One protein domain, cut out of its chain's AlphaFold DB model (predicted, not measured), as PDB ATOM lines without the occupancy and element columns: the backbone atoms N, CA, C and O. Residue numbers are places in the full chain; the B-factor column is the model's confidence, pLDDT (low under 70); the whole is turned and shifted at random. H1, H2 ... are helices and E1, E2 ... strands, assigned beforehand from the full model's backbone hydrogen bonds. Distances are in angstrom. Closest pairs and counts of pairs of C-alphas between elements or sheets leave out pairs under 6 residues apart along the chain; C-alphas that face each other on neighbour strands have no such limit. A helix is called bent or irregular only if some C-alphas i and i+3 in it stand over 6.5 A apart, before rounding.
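AT A GLANCE: This is residues 18 to 146 of the 225 residues of an uncharacterized protein of Clostridiales bacterium (UniProt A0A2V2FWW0). Seven strands ring a closed barrel, and two short helices, H1 and H2, sit on its outside. The two ends of the printed part, E1 and E10, pair as a small ribbon away from the barrel, at one end of the longest axis. The printed part has 129 residues, with two named helices and ten named strands in the order E1 E2 E3 H1 E4 E5 E6 E7 H2 E8 E9 E10, and its class is mostly strand. Round the ring run E2, E3, E5, E7, E9, E8, E4 and back to E2, in mixed directions, with E6 paired onto E5 outside the ring. The whole is compact, with a radius of gyration of the C-alphas of 14.3 A and spans of 44 by 35 by 24 A.

HOW THE PARTS SIT: E1, residues 18 to 20, is the antiparallel neighbour of E10, residues 143 to 146, with N 18 and O 145 2.9 A apart, within hydrogen-bond range. E2, residues 26 to 32, forms an antiparallel hairpin with E3, residues 44 to 51, where N 30 and O 47 are 2.9 A apart. H1, residues 52 to 55, is on the barrel, outside it, at a height over the sheet of 6.3 A. E4, residues 63 to 67, is the parallel neighbour of E2, with N 27 and O 65 2.9 A apart. This pairing is staggered: E2 pairs with E4 over residues 26 to 28 and with E3 over residues 29 to 32. E5, residues 77 to 84, is parallel to E3, with N 46 and O 78 2.9 A apart. The closest C-alphas of H1 and E5 are those of Gln 52 and Ile 83, 6.0 A apart. E6, residues 90 to 92, forms a hairpin with E5, and N 83 and O 91 are 2.9 A apart. E7, residues 103 to 107, lies on the same side of E5 as E6, antiparallel to E5, with N 103 and O 79 2.8 A apart. H2, residues 115 to 120, is on the barrel, outside it, at a height of 8.3 A. E8, residues 126 to 132, is antiparallel to E4, with N 66 and O 127 2.9 A apart. E9, residues 135 to 140, forms a hairpin with E8, with N 137 and O 130 2.8 A apart. E9 is also parallel to E7, with N 136 and O 104 2.8 A apart, and it runs on into E10 across a break of 2 residues, at 38 degrees. H1 is too short for a pair of O i and N i+4, while H2 has 0 of 2 such pairs within range and 2 of 3 pairs of O i and N i+3.

IN THESE COORDINATES: E1 begins at C-alpha 18, at (47.367, 19.293, 75.830). The longest strands by residues are E3, 23.4 A from first to last C-alpha, and E5, 22.4 A. E8 is 19.3 A long, E2 19.0 A, E9 16.5 A, E4 13.4 A and E7 13.0 A. H2, 10.3 A long, is irregular, but only just: C-alphas 116 and 119 are 7.0 A apart. E3 begins at C-alpha 44, at (34.263, -3.508, 94.804), and E10 ends at C-alpha 146, at (49.405, 24.682, 78.556).

THE WHOLE: The two C-alphas farthest apart are those of Gly 37 and Val 146, 47.4 A, while those of Ala 18 and Val 146 are 6.4 A apart. The printed part has no cut. The link from E2 to E3, with 11 residues, is long. The mean pLDDT of the printed part is 90.9, and residues 20 to 23 are under 70.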
ATOM      1  N   ALA A  18      47.085  20.633  76.305       79.69
ATOM      2  CA  ALA A  18      47.367  19.293  75.830       79.69
ATOM      3  C   ALA A  18      47.517  18.366  77.027       79.69
ATOM      4  O   ALA A  18      48.209  18.688  77.994       79.69
ATOM      5  N   ASP A  19      46.908  17.194  76.923       76.56
ATOM      6  CA  ASP A  19      47.153  16.125  77.871       76.56
ATOM      7  C   ASP A  19      48.482  15.456  77.530       76.56
ATOM      8  O   ASP A  19      48.697  14.994  76.403       76.56
ATOM      9  N   ASN A  20      49.390  15.407  78.501       66.56
ATOM     10  CA  ASN A  20      50.695  14.793  78.324       66.56
ATOM     11  C   ASN A  20      50.856  13.560  79.226       66.56
ATOM     12  O   ASN A  20      51.222  13.683  80.395       66.56
ATOM     13  N   PRO A  21      50.641  12.342  78.698       58.53
ATOM     14  CA  PRO A  21      50.947  11.116  79.428       58.53
ATOM     15  C   PRO A  21      52.435  10.712  79.341       58.53
ATOM     16  O   PRO A  21      52.807   9.655  79.858       58.53
ATOM     17  N   ALA A  22      53.294  11.477  78.649       56.38
ATOM     18  CA  ALA A  22      54.610  10.997  78.231       56.38
ATOM     19  C   ALA A  22      55.543  10.660  79.407       56.38
ATOM     20  O   ALA A  22      55.727  11.429  80.349       56.38
ATOM     21  N   GLY A  23      56.184   9.491  79.305       63.38
ATOM     22  CA  GLY A  23      57.253   9.050  80.204       63.38
ATOM     23  C   GLY A  23      56.803   8.332  81.480       63.38
ATOM     24  O   GLY A  23      57.650   8.041  82.324       63.38
ATOM     25  N   ARG A  24      55.508   8.024  81.644       78.25
ATOM     26  CA  ARG A  24      54.985   7.348  82.845       78.25
ATOM     27  C   ARG A  24      54.709   5.865  82.603       78.25
ATOM     28  O   ARG A  24      54.149   5.486  81.579       78.25
ATOM     29  N   VAL A  25      55.082   5.028  83.573       87.44
ATOM     30  CA  VAL A  25      54.709   3.605  83.596       87.44
ATOM     31  C   VAL A  25      53.259   3.497  84.051       87.44
ATOM     32  O   VAL A  25      52.914   3.999  85.121       87.44
ATOM     33  N   ILE A  26      52.431   2.852  83.233       90.94
ATOM     34  CA  ILE A  26      51.027   2.572  83.527       90.94
ATOM     35  C   ILE A  26      50.943   1.116  83.981       90.94
ATOM     36  O   ILE A  26      51.366   0.229  83.244       90.94
ATOM     37  N   TYR A  27      50.431   0.887  85.186       92.69
ATOM     38  CA  TYR A  27      50.249  -0.446  85.751       92.69
ATOM     39  C   TYR A  27      48.880  -1.021  85.397       92.69
ATOM     40  O   TYR A  27      47.894  -0.286  85.256       92.69
ATOM     41  N   ASP A  28      48.840  -2.346  85.285       90.56
ATOM     42  CA  ASP A  28      47.622  -3.090  84.998       90.56
ATOM     43  C   ASP A  28      46.737  -3.193  86.241       90.56
ATOM     44  O   ASP A  28      47.217  -3.341  87.370       90.56
ATOM     45  N   PHE A  29      45.431  -3.129  86.000       96.44
ATOM     46  CA  PHE A  29      44.388  -3.298  86.999       96.44
ATOM     47  C   PHE A  29      43.505  -4.481  86.630       96.44
ATOM     48  O   PHE A  29      43.060  -4.606  85.487       96.44
ATOM     49  N   VAL A  30      43.188  -5.296  87.628       96.88
ATOM     50  CA  VAL A  30      42.222  -6.384  87.517       96.88
ATOM     51  C   VAL A  30      41.124  -6.157  88.542       96.88
ATOM     52  O   VAL A  30      41.396  -6.046  89.738       96.88
ATOM     53  N   LEU A  31      39.876  -6.097  88.078       96.62
ATOM     54  CA  LEU A  31      38.718  -6.130  88.964       96.62
ATOM     55  C   LEU A  31      38.519  -7.566  89.455       96.62
ATOM     56  O   LEU A  31      38.490  -8.499  88.656       96.62
ATOM     57  N   LEU A  32      38.387  -7.733  90.763       95.75
ATOM     58  CA  LEU A  32      38.129  -9.018  91.398       95.75
ATOM     59  C   LEU A  32      36.617  -9.200  91.535       95.75
ATOM     60  O   LEU A  32      35.915  -8.253  91.880       95.75
ATOM     61  N   GLU A  33      36.125 -10.409  91.264       89.00
ATOM     62  CA  GLU A  33      34.693 -10.721  91.339       89.00
ATOM     63  C   GLU A  33      34.200 -10.730  92.792       89.00
ATOM     64  O   GLU A  33      33.598  -9.767  93.258       89.00
ATOM     65  N   GLU A  34      34.494 -11.802  93.529       89.62
ATOM     66  CA  GLU A  34      34.195 -11.921  94.952       89.62
ATOM     67  C   GLU A  34      35.469 -12.259  95.718       89.62
ATOM     68  O   GLU A  34      36.192 -13.210  95.407       89.62
ATOM     69  N   VAL A  35      35.737 -11.486  96.764       92.62
ATOM     70  CA  VAL A  35      36.857 -11.734  97.664       92.62
ATOM     71  C   VAL A  35      36.335 -12.409  98.927       92.62
ATOM     72  O   VAL A  35      35.567 -11.832  99.699       92.62
ATOM     73  N   ALA A  36      36.763 -13.651  99.158       90.19
ATOM     74  CA  ALA A  36      36.329 -14.436 100.308       90.19
ATOM     75  C   ALA A  36      36.633 -13.728 101.643       90.19
ATOM     76  O   ALA A  36      37.748 -13.261 101.879       90.19
ATOM     77  N   GLY A  37      35.634 -13.679 102.529       88.81
ATOM     78  CA  GLY A  37      35.750 -13.062 103.856       88.81
ATOM     79  C   GLY A  37      35.730 -11.532 103.862       88.81
ATOM     80  O   GLY A  37      35.922 -10.945 104.925       88.81
ATOM     81  N   MET A  38      35.506 -10.895 102.710       93.38
ATOM     82  CA  MET A  38      35.397  -9.445 102.564       93.38
ATOM     83  C   MET A  38      33.946  -8.997 102.320       93.38
ATOM     84  O   MET A  38      33.058  -9.804 102.048       93.38
ATOM     85  N   ASP A  39      33.717  -7.690 102.430       93.75
ATOM     86  CA  ASP A  39      32.412  -7.047 102.262       93.75
ATOM     87  C   ASP A  39      32.145  -6.723 100.782       93.75
ATOM     88  O   ASP A  39      32.276  -5.582 100.336       93.75
ATOM     89  N   ASN A  40      31.801  -7.759 100.014       92.94
ATOM     90  CA  ASN A  40      31.484  -7.646  98.583       92.94
ATOM     91  C   ASN A  40      30.118  -6.979  98.315       92.94
ATOM     92  O   ASN A  40      29.790  -6.701  97.166       92.94
ATOM     93  N   GLU A  41      29.316  -6.718  99.355       93.62
ATOM     94  CA  GLU A  41      28.025  -6.031  99.223       93.62
ATOM     95  C   GLU A  41      28.198  -4.507  99.163       93.62
ATOM     96  O   GLU A  41      27.460  -3.829  98.445       93.62
ATOM     97  N   HIS A  42      29.183  -3.965  99.889       95.06
ATOM     98  CA  HIS A  42      29.411  -2.519  99.980       95.06
ATOM     99  C   HIS A  42      30.662  -2.035  99.246       95.06
ATOM    100  O   HIS A  42      30.797  -0.828  99.041       95.06
ATOM    101  N   TYR A  43      31.565  -2.931  98.842       96.38
ATOM    102  CA  TYR A  43      32.810  -2.574  98.164       96.38
ATOM    103  C   TYR A  43      33.065  -3.449  96.941       96.38
ATOM    104  O   TYR A  43      32.864  -4.660  96.961       96.38
ATOM    105  N   ALA A  44      33.587  -2.819  95.891       96.88
ATOM    106  CA  ALA A  44      34.263  -3.508  94.804       96.88
ATOM    107  C   ALA A  44      35.747  -3.676  95.154       96.88
ATOM    108  O   ALA A  44      36.341  -2.812  95.805       96.88
ATOM    109  N   TYR A  45      36.360  -4.761  94.686       97.75
ATOM    110  CA  TYR A  45      37.756  -5.073  94.971       97.75
ATOM    111  C   TYR A  45      38.571  -5.141  93.689       97.75
ATOM    112  O   TYR A  45      38.127  -5.691  92.687       97.75
ATOM    113  N   GLY A  46      39.779  -4.596  93.721       97.06
ATOM    114  CA  GLY A  46      40.690  -4.624  92.590       97.06
ATOM    115  C   GLY A  46      42.129  -4.892  92.996       97.06
ATOM    116  O   GLY A  46      42.535  -4.687  94.142       97.06
ATOM    117  N   GLU A  47      42.908  -5.345  92.032       97.50
ATOM    118  CA  GLU A  47      44.323  -5.628  92.182       97.50
ATOM    119  C   GLU A  47      45.126  -4.831  91.161       97.50
ATOM    120  O   GLU A  47      44.777  -4.791  89.982       97.50
ATOM    121  N   ILE A  48      46.202  -4.196  91.625       96.88
ATOM    122  CA  ILE A  48      47.180  -3.522  90.772       96.88
ATOM    123  C   ILE A  48      48.499  -4.274  90.870       96.88
ATOM    124  O   ILE A  48      49.032  -4.451  91.967       96.88
ATOM    125  N   SER A  49      49.040  -4.675  89.725       94.12
ATOM    126  CA  SER A  49      50.351  -5.324  89.651       94.12
ATOM    127  C   SER A  49      51.452  -4.268  89.614       94.12
ATOM    128  O   SER A  49      51.542  -3.507  88.654       94.12
ATOM    129  N   LEU A  50      52.295  -4.207  90.648       91.25
ATOM    130  CA  LEU A  50      53.438  -3.295  90.722       91.25
ATOM    131  C   LEU A  50      54.761  -4.044  90.551       91.25
ATOM    132  O   LEU A  50      54.969  -5.128  91.091       91.25
ATOM    133  N   ALA A  51      55.704  -3.406  89.858       87.50
ATOM    134  CA  ALA A  51      57.093  -3.845  89.864       87.50
ATOM    135  C   ALA A  51      57.729  -3.602  91.246       87.50
ATOM    136  O   ALA A  51      57.432  -2.605  91.911       87.50
ATOM    137  N   GLN A  52      58.659  -4.466  91.662       86.50
ATOM    138  CA  GLN A  52      59.323  -4.360  92.967       86.50
ATOM    139  C   GLN A  52      60.053  -3.015  93.157       86.50
ATOM    140  O   GLN A  52      60.094  -2.454  94.253       86.50
ATOM    141  N   GLU A  53      60.630  -2.456  92.093       85.75
ATOM    142  CA  GLU A  53      61.291  -1.149  92.127       85.75
ATOM    143  C   GLU A  53      60.296  -0.003  92.337       85.75
ATOM    144  O   GLU A  53      60.658   1.026  92.910       85.75
ATOM    145  N   ALA A  54      59.059  -0.174  91.867       85.38
ATOM    146  CA  ALA A  54      57.990   0.800  92.014       85.38
ATOM    147  C   ALA A  54      57.427   0.809  93.434       85.38
ATOM    148  O   ALA A  54      57.210   1.886  93.978       85.38
ATOM    149  N   GLU A  55      57.279  -0.368  94.054       86.94
ATOM    150  CA  GLU A  55      56.884  -0.507  95.462       86.94
ATOM    151  C   GLU A  55      57.805   0.313  96.373       86.94
ATOM    152  O   GLU A  55      57.339   1.128  97.164       86.94
ATOM    153  N   ARG A  56      59.128   0.183  96.196       84.50
ATOM    154  CA  ARG A  56      60.133   0.925  96.985       84.50
ATOM    155  C   ARG A  56      60.068   2.441  96.827       84.50
ATOM    156  O   ARG A  56      60.700   3.153  97.596       84.50
ATOM    157  N   ARG A  57      59.406   2.928  95.777       86.44
ATOM    158  CA  ARG A  57      59.227   4.355  95.488       86.44
ATOM    159  C   ARG A  57      57.813   4.828  95.817       86.44
ATOM    160  O   ARG A  57      57.527   6.006  95.629       86.44
ATOM    161  N   TYR A  58      56.927   3.932  96.251       89.25
ATOM    162  CA  TYR A  58      55.522   4.229  96.490       89.25
ATOM    163  C   TYR A  58      55.241   4.523  97.968       89.25
ATOM    164  O   TYR A  58      54.469   3.850  98.654       89.25
ATOM    165  N   ASP A  59      55.881   5.581  98.454       88.19
ATOM    166  CA  ASP A  59      55.746   6.078  99.822       88.19
ATOM    167  C   ASP A  59      54.662   7.158  99.944       88.19
ATOM    168  O   ASP A  59      53.945   7.465  98.991       88.19
ATOM    169  N   GLU A  60      54.521   7.749 101.129       91.00
ATOM    170  CA  GLU A  60      53.561   8.821 101.402       91.00
ATOM    171  C   GLU A  60      53.672   9.977 100.390       91.00
ATOM    172  O   GLU A  60      54.749  10.523 100.158       91.00
ATOM    173  N   GLY A  61      52.549  10.350  99.770       89.31
ATOM    174  CA  GLY A  61      52.481  11.378  98.727       89.31
ATOM    175  C   GLY A  61      53.005  10.964  97.351       89.31
ATOM    176  O   GLY A  61      52.868  11.732  96.396       89.31
ATOM    177  N   SER A  62      53.543   9.755  97.221       91.56
ATOM    178  CA  SER A  62      53.926   9.171  95.935       91.56
ATOM    179  C   SER A  62      52.687   8.738  95.159       91.56
ATOM    180  O   SER A  62      51.600   8.575  95.717       91.56
ATOM    181  N   SER A  63      52.839   8.528  93.853       92.12
ATOM    182  CA  SER A  63      51.719   8.177  92.983       92.12
ATOM    183  C   SER A  63      52.063   7.090  91.984       92.12
ATOM    184  O   SER A  63      53.137   7.136  91.384       92.12
ATOM    185  N   VAL A  64      51.105   6.210  91.721       93.25
ATOM    186  CA  VAL A  64      51.154   5.253  90.609       93.25
ATOM    187  C   VAL A  64      50.107   5.609  89.566       93.25
ATOM    188  O   VAL A  64      49.073   6.191  89.895       93.25
ATOM    189  N   HIS A  65      50.393   5.280  88.309       93.56
ATOM    190  CA  HIS A  65      49.451   5.448  87.208       93.56
ATOM    191  C   HIS A  65      48.867   4.092  86.865       93.56
ATOM    192  O   HIS A  65      49.597   3.109  86.771       93.56
ATOM    193  N   VAL A  66      47.557   4.041  86.697       94.81
ATOM    194  CA  VAL A  66      46.820   2.801  86.495       94.81
ATOM    195  C   VAL A  66      45.746   3.021  85.446       94.81
ATOM    196  O   VAL A  66      45.129   4.087  85.384       94.81
ATOM    197  N   ARG A  67      45.522   2.008  84.611       93.50
ATOM    198  CA  ARG A  67      44.380   1.984  83.701       93.50
ATOM    199  C   ARG A  67      43.253   1.193  84.344       93.50
ATOM    200  O   ARG A  67      43.368  -0.018  84.452       93.50
ATOM    201  N   ILE A  68      42.175   1.860  84.746       95.12
ATOM    202  CA  ILE A  68      40.992   1.216  85.340       95.12
ATOM    203  C   ILE A  68      39.852   1.340  84.331       95.12
ATOM    204  O   ILE A  68      39.285   2.426  84.214       95.12
ATOM    205  N   PRO A  69      39.523   0.281  83.569       93.50
ATOM    206  CA  PRO A  69      38.453   0.344  82.583       93.50
ATOM    207  C   PRO A  69      37.118   0.737  83.212       93.50
ATOM    208  O   PRO A  69      36.797   0.320  84.331       93.50
ATOM    209  N   TYR A  70      36.313   1.489  82.460       94.25
ATOM    210  CA  TYR A  70      34.951   1.795  82.877       94.25
ATOM    211  C   TYR A  70      34.194   0.513  83.234       94.25
ATOM    212  O   TYR A  70      34.083  -0.415  82.431       94.25
ATOM    213  N   THR A  71      33.644   0.498  84.444       92.38
ATOM    214  CA  THR A  71      32.839  -0.601  84.961       92.38
ATOM    215  C   THR A  71      31.573  -0.013  85.570       92.38
ATOM    216  O   THR A  71      31.640   0.850  86.446       92.38
ATOM    217  N   ALA A  72      30.405  -0.486  85.131       93.75
ATOM    218  CA  ALA A  72      29.099  -0.012  85.590       93.75
ATOM    219  C   ALA A  72      28.725  -0.561  86.988       93.75
ATOM    220  O   ALA A  72      27.669  -1.159  87.171       93.75
ATOM    221  N   VAL A  73      29.608  -0.378  87.973       94.75
ATOM    222  CA  VAL A  73      29.435  -0.822  89.363       94.75
ATOM    223  C   VAL A  73      29.316   0.397  90.274       94.75
ATOM    224  O   VAL A  73      30.226   1.222  90.363       94.75
ATOM    225  N   TYR A  74      28.190   0.504  90.979       96.38
ATOM    226  CA  TYR A  74      27.885   1.622  91.878       96.38
ATOM    227  C   TYR A  74      28.400   1.374  93.309       96.38
ATOM    228  O   TYR A  74      27.698   1.616  94.288       96.38
ATOM    229  N   LEU A  75      29.633   0.874  93.434       97.19
ATOM    230  CA  LEU A  75      30.300   0.611  94.713       97.19
ATOM    231  C   LEU A  75      31.647   1.347  94.782       97.19
ATOM    232  O   LEU A  75      32.300   1.515  93.745       97.19
ATOM    233  N   PRO A  76      32.078   1.807  95.970       97.31
ATOM    234  CA  PRO A  76      33.443   2.275  96.192       97.31
ATOM    235  C   PRO A  76      34.465   1.157  95.960       97.31
ATOM    236  O   PRO A  76      34.176  -0.021  96.172       97.31
ATOM    237  N   LEU A  77      35.670   1.538  95.538       97.44
ATOM    238  CA  LEU A  77      36.741   0.603  95.199       97.44
ATOM    239  C   LEU A  77      37.752   0.472  96.344       97.44
ATOM    240  O   LEU A  77      38.279   1.468  96.844       97.44
ATOM    241  N   ARG A  78      38.084  -0.772  96.688       97.38
ATOM    242  CA  ARG A  78      39.250  -1.147  97.489       97.38
ATOM    243  C   ARG A  78      40.289  -1.806  96.609       97.38
ATOM    244  O   ARG A  78      39.981  -2.737  95.873       97.38
ATOM    245  N   VAL A  79      41.531  -1.355  96.713       97.25
ATOM    246  CA  VAL A  79      42.630  -1.878  95.902       97.25
ATOM    247  C   VAL A  79      43.693  -2.510  96.780       97.25
ATOM    248  O   VAL A  79      44.023  -1.980  97.841       97.25
ATOM    249  N   ARG A  80      44.251  -3.629  96.320       96.31
ATOM    250  CA  ARG A  80      45.511  -4.177  96.827       96.31
ATOM    251  C   ARG A  80      46.588  -4.110  95.753       96.31
ATOM    252  O   ARG A  80      46.294  -4.156  94.560       96.31
ATOM    253  N   PHE A  81      47.837  -4.036  96.189       95.81
ATOM    254  CA  PHE A  81      48.988  -4.034  95.292       95.81
ATOM    255  C   PHE A  81      49.673  -5.388  95.353       95.81
ATOM    256  O   PHE A  81      50.139  -5.775  96.425       95.81
ATOM    257  N   HIS A  82      49.698  -6.094  94.225       95.25
ATOM    258  CA  HIS A  82      50.431  -7.343  94.037       95.25
ATOM    259  C   HIS A  82      51.850  -7.025  93.570       95.25
ATOM    260  O   HIS A  82      52.036  -6.221  92.655       95.25
ATOM    261  N   ILE A  83      52.847  -7.621  94.223       93.88
ATOM    262  CA  ILE A  83      54.257  -7.455  93.883       93.88
ATOM    263  C   ILE A  83      54.851  -8.825  93.586       93.88
ATOM    264  O   ILE A  83      54.970  -9.671  94.474       93.88
ATOM    265  N   ALA A  84      55.288  -9.013  92.341       87.44
ATOM    266  CA  ALA A  84      56.092 -10.157  91.941       87.44
ATOM    267  C   ALA A  84      57.583  -9.852  92.155       87.44
ATOM    268  O   ALA A  84      58.115  -8.853  91.664       87.44
ATOM    269  N   THR A  85      58.279 -10.719  92.887       80.62
ATOM    270  CA  THR A  85      59.729 -10.610  93.085       80.62
ATOM    271  C   THR A  85      60.492 -11.366  91.991       80.62
ATOM    272  O   THR A  85      60.029 -12.411  91.527       80.62
ATOM    273  N   PRO A  86      61.716 -10.935  91.624       74.38
ATOM    274  CA  PRO A  86      62.539 -11.631  90.629       74.38
ATOM    275  C   PRO A  86      62.854 -13.099  90.969       74.38
ATOM    276  O   PRO A  86      63.217 -13.874  90.089       74.38
ATOM    277  N   GLY A  87      62.735 -13.483  92.245       77.19
ATOM    278  CA  GLY A  87      62.949 -14.847  92.737       77.19
ATOM    279  C   GLY A  87      61.706 -15.744  92.717       77.19
ATOM    280  O   GLY A  87      61.772 -16.848  93.251       77.19
ATOM    281  N   GLY A  88      60.581 -15.283  92.157       77.75
ATOM    282  CA  GLY A  88      59.325 -16.042  92.089       77.75
ATOM    283  C   GLY A  88      58.492 -16.026  93.375       77.75
ATOM    284  O   GLY A  88      57.531 -16.780  93.484       77.75
ATOM    285  N   GLY A  89      58.854 -15.197  94.357       84.19
ATOM    286  CA  GLY A  89      57.995 -14.898  95.502       84.19
ATOM    287  C   GLY A  89      56.999 -13.795  95.159       84.19
ATOM    288  O   GLY A  89      57.338 -12.875  94.414       84.19
ATOM    289  N   GLU A  90      55.806 -13.862  95.733       89.81
ATOM    290  CA  GLU A  90      54.771 -12.841  95.582       89.81
ATOM    291  C   GLU A  90      54.315 -12.368  96.959       89.81
ATOM    292  O   GLU A  90      54.181 -13.169  97.891       89.81
ATOM    293  N   HIS A  91      54.077 -11.067  97.099       93.25
ATOM    294  CA  HIS A  91      53.511 -10.497  98.317       93.25
ATOM    295  C   HIS A  91      52.596  -9.316  98.002       93.25
ATOM    296  O   HIS A  91      52.579  -8.791  96.889       93.25
ATOM    297  N   TYR A  92      51.827  -8.907  99.010       94.56
ATOM    298  CA  TYR A  92      50.972  -7.728  98.935       94.56
ATOM    299  C   TYR A  92      51.529  -6.601  99.794       94.56
ATOM    300  O   TYR A  92      52.015  -6.842 100.904       94.56
ATOM    301  N   MET A  93      51.410  -5.368  99.307       93.31
ATOM    302  CA  MET A  93      51.752  -4.192 100.104       93.31
ATOM    303  C   MET A  93      50.798  -4.063 101.297       93.31
ATOM    304  O   MET A  93      49.585  -4.200 101.149       93.31
ATOM    305  N   VAL A  94      51.343  -3.765 102.478       93.56
ATOM    306  CA  VAL A  94      50.563  -3.632 103.715       93.56
ATOM    307  C   VAL A  94      50.133  -2.183 103.922       93.56
ATOM    308  O   VAL A  94      50.948  -1.258 103.899       93.56
ATOM    309  N   ASN A  95      48.844  -1.985 104.168       93.81
ATOM    310  CA  ASN A  95      48.268  -0.708 104.545       93.81
ATOM    311  C   ASN A  95      48.690  -0.337 105.979       93.81
ATOM    312  O   ASN A  95      48.340  -1.050 106.926       93.81
ATOM    313  N   PRO A  96      49.392   0.795 106.174       90.56
ATOM    314  CA  PRO A  96      49.900   1.187 107.486       90.56
ATOM    315  C   PRO A  96      48.800   1.573 108.489       90.56
ATOM    316  O   PRO A  96      49.066   1.604 109.686       90.56
ATOM    317  N   ALA A  97      47.576   1.878 108.041       91.69
ATOM    318  CA  ALA A  97      46.491   2.307 108.925       91.69
ATOM    319  C   ALA A  97      45.776   1.141 109.625       91.69
ATOM    320  O   ALA A  97      45.247   1.318 110.720       91.69
ATOM    321  N   ASN A  98      45.731  -0.037 108.998       92.69
ATOM    322  CA  ASN A  98      44.942  -1.171 109.491       92.69
ATOM    323  C   ASN A  98      45.662  -2.531 109.391       92.69
ATOM    324  O   ASN A  98      45.079  -3.545 109.766       92.69
ATOM    325  N   ASN A  99      46.914  -2.562 108.920       92.62
ATOM    326  CA  ASN A  99      47.716  -3.773 108.705       92.62
ATOM    327  C   ASN A  99      47.071  -4.807 107.760       92.62
ATOM    328  O   ASN A  99      47.400  -5.992 107.812       92.62
ATOM    329  N   THR A 100      46.158  -4.375 106.889       94.25
ATOM    330  CA  THR A 100      45.553  -5.209 105.837       94.25
ATOM    331  C   THR A 100      46.205  -4.911 104.481       94.25
ATOM    332  O   THR A 100      46.861  -3.883 104.351       94.25
ATOM    333  N   PRO A 101      46.046  -5.744 103.439       95.12
ATOM    334  CA  PRO A 101      46.571  -5.426 102.106       95.12
ATOM    335  C   PRO A 101      45.695  -4.439 101.310       95.12
ATOM    336  O   PRO A 101      45.997  -4.150 100.155       95.12
ATOM    337  N   TRP A 102      44.591  -3.957 101.887       96.62
ATOM    338  CA  TRP A 102      43.562  -3.201 101.176       96.62
ATOM    339  C   TRP A 102      43.644  -1.711 101.462       96.62
ATOM    340  O   TRP A 102      43.757  -1.300 102.618       96.62
ATOM    341  N   PHE A 103      43.505  -0.909 100.415       96.81
ATOM    342  CA  PHE A 103      43.461   0.544 100.477       96.81
ATOM    343  C   PHE A 103      42.149   1.057  99.887       96.81
ATOM    344  O   PHE A 103      41.756   0.649  98.793       96.81
ATOM    345  N   ASP A 104      41.495   1.970 100.601       96.56
ATOM    346  CA  ASP A 104      40.285   2.642 100.127       96.56
ATOM    347  C   ASP A 104      40.645   3.701  99.080       96.56
ATOM    348  O   ASP A 104      41.531   4.527  99.322       96.56
ATOM    349  N   VAL A 105      39.958   3.690  97.934       97.44
ATOM    350  CA  VAL A 105      40.106   4.721  96.898       97.44
ATOM    351  C   VAL A 105      39.036   5.794  97.069       97.44
ATOM    352  O   VAL A 105      37.843   5.502  97.143       97.44
ATOM    353  N   GLN A 106      39.464   7.052  97.105       96.94
ATOM    354  CA  GLN A 106      38.609   8.210  97.366       96.94
ATOM    355  C   GLN A 106      39.071   9.436  96.571       96.94
ATOM    356  O   GLN A 106      40.202   9.484  96.096       96.94
ATOM    357  N   ARG A 107      38.221  10.455  96.425       95.50
ATOM    358  CA  ARG A 107      38.641  11.778  95.933       95.50
ATOM    359  C   ARG A 107      39.343  12.570  97.044       95.50
ATOM    360  O   ARG A 107      39.225  12.256  98.232       95.50
ATOM    361  N   THR A 108      40.048  13.628  96.647       90.81
ATOM    362  CA  THR A 108      40.683  14.586  97.562       90.81
ATOM    363  C   THR A 108      39.709  15.051  98.645       90.81
ATOM    364  O   THR A 108      38.550  15.361  98.368       90.81
ATOM    365  N   GLY A 109      40.184  15.100  99.890       89.06
ATOM    366  CA  GLY A 109      39.359  15.496 101.037       89.06
ATOM    367  C   GLY A 109      38.474  14.381 101.607       89.06
ATOM    368  O   GLY A 109      37.599  14.671 102.418       89.06
ATOM    369  N   GLY A 110      38.693  13.121 101.214       89.94
ATOM    370  CA  GLY A 110      37.988  11.965 101.781       89.94
ATOM    371  C   GLY A 110      36.597  11.727 101.196       89.94
ATOM    372  O   GLY A 110      35.759  11.069 101.814       89.94
ATOM    373  N   VAL A 111      36.317  12.292 100.021       94.88
ATOM    374  CA  VAL A 111      35.021  12.136  99.359       94.88
ATOM    375  C   VAL A 111      34.961  10.765  98.692       94.88
ATOM    376  O   VAL A 111      35.773  10.446  97.823       94.88
ATOM    377  N   VAL A 112      33.983   9.953  99.092       95.44
ATOM    378  CA  VAL A 112      33.749   8.632  98.500       95.44
ATOM    379  C   VAL A 112      33.368   8.783  97.028       95.44
ATOM    380  O   VAL A 112      32.499   9.584  96.689       95.44
ATOM    381  N   ILE A 113      34.003   7.984  96.174       96.00
ATOM    382  CA  ILE A 113      33.716   7.888  94.743       96.00
ATOM    383  C   ILE A 113      33.463   6.426  94.380       96.00
ATOM    384  O   ILE A 113      34.169   5.526  94.842       96.00
ATOM    385  N   ARG A 114      32.442   6.180  93.565       96.88
ATOM    386  CA  ARG A 114      32.063   4.839  93.105       96.88
ATOM    387  C   ARG A 114      32.702   4.529  91.767       96.88
ATOM    388  O   ARG A 114      32.949   5.435  90.980       96.88
ATOM    389  N   LEU A 115      32.921   3.248  91.482       95.31
ATOM    390  CA  LEU A 115      33.628   2.811  90.278       95.31
ATOM    391  C   LEU A 115      32.985   3.338  88.980       95.31
ATOM    392  O   LEU A 115      33.689   3.769  88.070       95.31
ATOM    393  N   SER A 116      31.652   3.414  88.926       95.88
ATOM    394  CA  SER A 116      30.916   3.995  87.794       95.88
ATOM    395  C   SER A 116      31.152   5.499  87.576       95.88
ATOM    396  O   SER A 116      30.917   5.990  86.476       95.88
ATOM    397  N   GLU A 117      31.589   6.236  88.601       96.19
ATOM    398  CA  GLU A 117      31.811   7.693  88.583       96.19
ATOM    399  C   GLU A 117      33.253   8.056  88.162       96.19
ATOM    400  O   GLU A 117      33.598   9.229  88.035       96.19
ATOM    401  N   TYR A 118      34.124   7.066  87.920       95.50
ATOM    402  CA  TYR A 118      35.533   7.301  87.563       95.50
ATOM    403  C   TYR A 118      35.680   7.990  86.200       95.50
ATOM    404  O   TYR A 118      36.595   8.787  86.009       95.50
ATOM    405  N   ALA A 119      34.744   7.751  85.276       92.94
ATOM    406  CA  ALA A 119      34.729   8.394  83.962       92.94
ATOM    407  C   ALA A 119      34.572   9.926  84.038       92.94
ATOM    408  O   ALA A 119      34.996  10.623  83.122       92.94
ATOM    409  N   GLU A 120      34.017  10.463  85.133       92.62
ATOM    410  CA  GLU A 120      33.961  11.913  85.370       92.62
ATOM    411  C   GLU A 120      35.336  12.511  85.697       92.62
ATOM    412  O   GLU A 120      35.548  13.707  85.526       92.62
ATOM    413  N   VAL A 121      36.256  11.691  86.217       92.25
ATOM    414  CA  VAL A 121      37.609  12.121  86.596       92.25
ATOM    415  C   VAL A 121      38.551  12.040  85.400       92.25
ATOM    416  O   VAL A 121      39.366  12.937  85.201       92.25
ATOM    417  N   ASN A 122      38.455  10.971  84.608       91.81
ATOM    418  CA  ASN A 122      39.205  10.814  83.368       91.81
ATOM    419  C   ASN A 122      38.440   9.887  82.410       91.81
ATOM    420  O   ASN A 122      38.225   8.710  82.710       91.81
ATOM    421  N   ALA A 123      38.047  10.415  81.249       89.50
ATOM    422  CA  ALA A 123      37.269   9.673  80.258       89.50
ATOM    423  C   ALA A 123      38.066   8.535  79.590       89.50
ATOM    424  O   ALA A 123      37.491   7.513  79.217       89.50
ATOM    425  N   ASP A 124      39.394   8.657  79.515       89.56
ATOM    426  CA  ASP A 124      40.295   7.679  78.887       89.56
ATOM    427  C   ASP A 124      40.678   6.512  79.811       89.56
ATOM    428  O   ASP A 124      41.551   5.694  79.485       89.56
ATOM    429  N   SER A 125      40.016   6.408  80.971       92.38
ATOM    430  CA  SER A 125      40.242   5.357  81.969       92.38
ATOM    431  C   SER A 125      41.670   5.341  82.534       92.38
ATOM    432  O   SER A 125      42.134   4.303  83.016       92.38
ATOM    433  N   LEU A 126      42.387   6.467  82.455       92.50
ATOM    434  CA  LEU A 126      43.735   6.619  82.989       92.50
ATOM    435  C   LEU A 126      43.686   7.414  84.292       92.50
ATOM    436  O   LEU A 126      43.265   8.569  84.316       92.50
ATOM    437  N   PHE A 127      44.171   6.812  85.372       94.38
ATOM    438  CA  PHE A 127      44.092   7.394  86.705       94.38
ATOM    439  C   PHE A 127      45.445   7.434  87.388       94.38
ATOM    440  O   PHE A 127      46.327   6.609  87.142       94.38
ATOM    441  N   ARG A 128      45.580   8.393  88.299       94.06
ATOM    442  CA  ARG A 128      46.714   8.523  89.203       94.06
ATOM    443  C   ARG A 128      46.231   8.296  90.631       94.06
ATOM    444  O   ARG A 128      45.371   9.027  91.113       94.06
ATOM    445  N   LEU A 129      46.801   7.299  91.304       95.75
ATOM    446  CA  LEU A 129      46.498   6.970  92.700       95.75
ATOM    447  C   LEU A 129      47.622   7.472  93.602       95.75
ATOM    448  O   LEU A 129      48.724   6.910  93.614       95.75
ATOM    449  N   VAL A 130      47.354   8.542  94.346       95.56
ATOM    450  CA  VAL A 130      48.301   9.157  95.285       95.56
ATOM    451  C   VAL A 130      48.113   8.547  96.667       95.56
ATOM    452  O   VAL A 130      47.008   8.541  97.206       95.56
ATOM    453  N   ARG A 131      49.195   8.054  97.269       94.19
ATOM    454  CA  ARG A 131      49.149   7.460  98.606       94.19
ATOM    455  C   ARG A 131      48.991   8.542  99.675       94.19
ATOM    456  O   ARG A 131      49.805   9.467  99.734       94.19
ATOM    457  N   ARG A 132      47.967   8.400 100.522       93.50
ATOM    458  CA  ARG A 132      47.696   9.253 101.690       93.50
ATOM    459  C   ARG A 132      47.381   8.397 102.909       93.50
ATOM    460  O   ARG A 132      46.239   7.976 103.123       93.50
ATOM    461  N   GLY A 133      48.408   8.096 103.696       87.38
ATOM    462  CA  GLY A 133      48.331   7.198 104.841       87.38
ATOM    463  C   GLY A 133      47.834   5.809 104.437       87.38
ATOM    464  O   GLY A 133      48.521   5.068 103.731       87.38
ATOM    465  N   GLY A 134      46.633   5.456 104.904       90.69
ATOM    466  CA  GLY A 134      45.966   4.190 104.586       90.69
ATOM    467  C   GLY A 134      44.940   4.251 103.459       90.69
ATOM    468  O   GLY A 134      44.155   3.318 103.307       90.69
ATOM    469  N   THR A 135      44.914   5.340 102.694       95.50
ATOM    470  CA  THR A 135      43.965   5.557 101.595       95.50
ATOM    471  C   THR A 135      44.690   5.983 100.325       95.50
ATOM    472  O   THR A 135      45.859   6.384 100.367       95.50
ATOM    473  N   LEU A 136      43.995   5.893  99.195       96.94
ATOM    474  CA  LEU A 136      44.463   6.333  97.889       96.94
ATOM    475  C   LEU A 136      43.570   7.460  97.386       96.94
ATOM    476  O   LEU A 136      42.364   7.281  97.219       96.94
ATOM    477  N   GLU A 137      44.165   8.614  97.116       96.88
ATOM    478  CA  GLU A 137      43.471   9.704  96.444       96.88
ATOM    479  C   GLU A 137      43.522   9.509  94.926       96.88
ATOM    480  O   GLU A 137      44.599   9.356  94.341       96.88
ATOM    481  N   LEU A 138      42.348   9.523  94.300       96.50
ATOM    482  CA  LEU A 138      42.141   9.376  92.867       96.50
ATOM    483  C   LEU A 138      42.228  10.733  92.162       96.50
ATOM    484  O   LEU A 138      41.462  11.650  92.461       96.50
ATOM    485  N   TYR A 139      43.104  10.812  91.167       94.25
ATOM    486  CA  TYR A 139      43.242  11.941  90.252       94.25
ATOM    487  C   TYR A 139      43.180  11.459  88.799       94.25
ATOM    488  O   TYR A 139      43.370  10.269  88.518       94.25
ATOM    489  N   SER A 140      42.963  12.395  87.870       91.69
ATOM    490  CA  SER A 140      43.207  12.136  86.450       91.69
ATOM    491  C   SER A 140      44.651  11.667  86.258       91.69
ATOM    492  O   SER A 140      45.576  12.191  86.883       91.69
ATOM    493  N   GLY A 141      44.847  10.639  85.435       88.56
ATOM    494  CA  GLY A 141      46.175  10.140  85.096       88.56
ATOM    495  C   GLY A 141      46.849  10.911  83.963       88.56
ATOM    496  O   GLY A 141      48.022  10.663  83.686       88.56
ATOM    497  N   THR A 142      46.131  11.838  83.327       83.94
ATOM    498  CA  THR A 142      46.699  12.833  82.417       83.94
ATOM    499  C   THR A 142      47.052  14.097  83.189       83.94
ATOM    500  O   THR A 142      46.244  14.617  83.962       83.94
ATOM    501  N   ASP A 143      48.267  14.594  82.972       78.25
ATOM    502  CA  ASP A 143      48.605  15.962  83.337       78.25
ATOM    503  C   ASP A 143      48.177  16.853  82.170       78.25
ATOM    504  O   ASP A 143      48.637  16.670  81.040       78.25
ATOM    505  N   THR A 144      47.286  17.796  82.448       78.25
ATOM    506  CA  THR A 144      46.892  18.824  81.488       78.25
ATOM    507  C   THR A 144      47.878  19.979  81.598       78.25
ATOM    508  O   THR A 144      47.978  20.607  82.654       78.25
ATOM    509  N   ASP A 145      48.606  20.249  80.519       81.25
ATOM    510  CA  ASP A 145      49.560  21.357  80.442       81.25
ATOM    511  C   ASP A 145      49.101  22.401  79.416       81.25
ATOM    512  O   ASP A 145      48.291  22.117  78.525       81.25
ATOM    513  N   VAL A 146      49.619  23.620  79.539       86.50
ATOM    514  CA  VAL A 146      49.405  24.682  78.556       86.50
ATOM    515  C   VAL A 146      50.297  24.450  77.343       86.50
ATOM    516  O   VAL A 146      51.484  24.141  77.461       86.50
TER     517      VAL A 146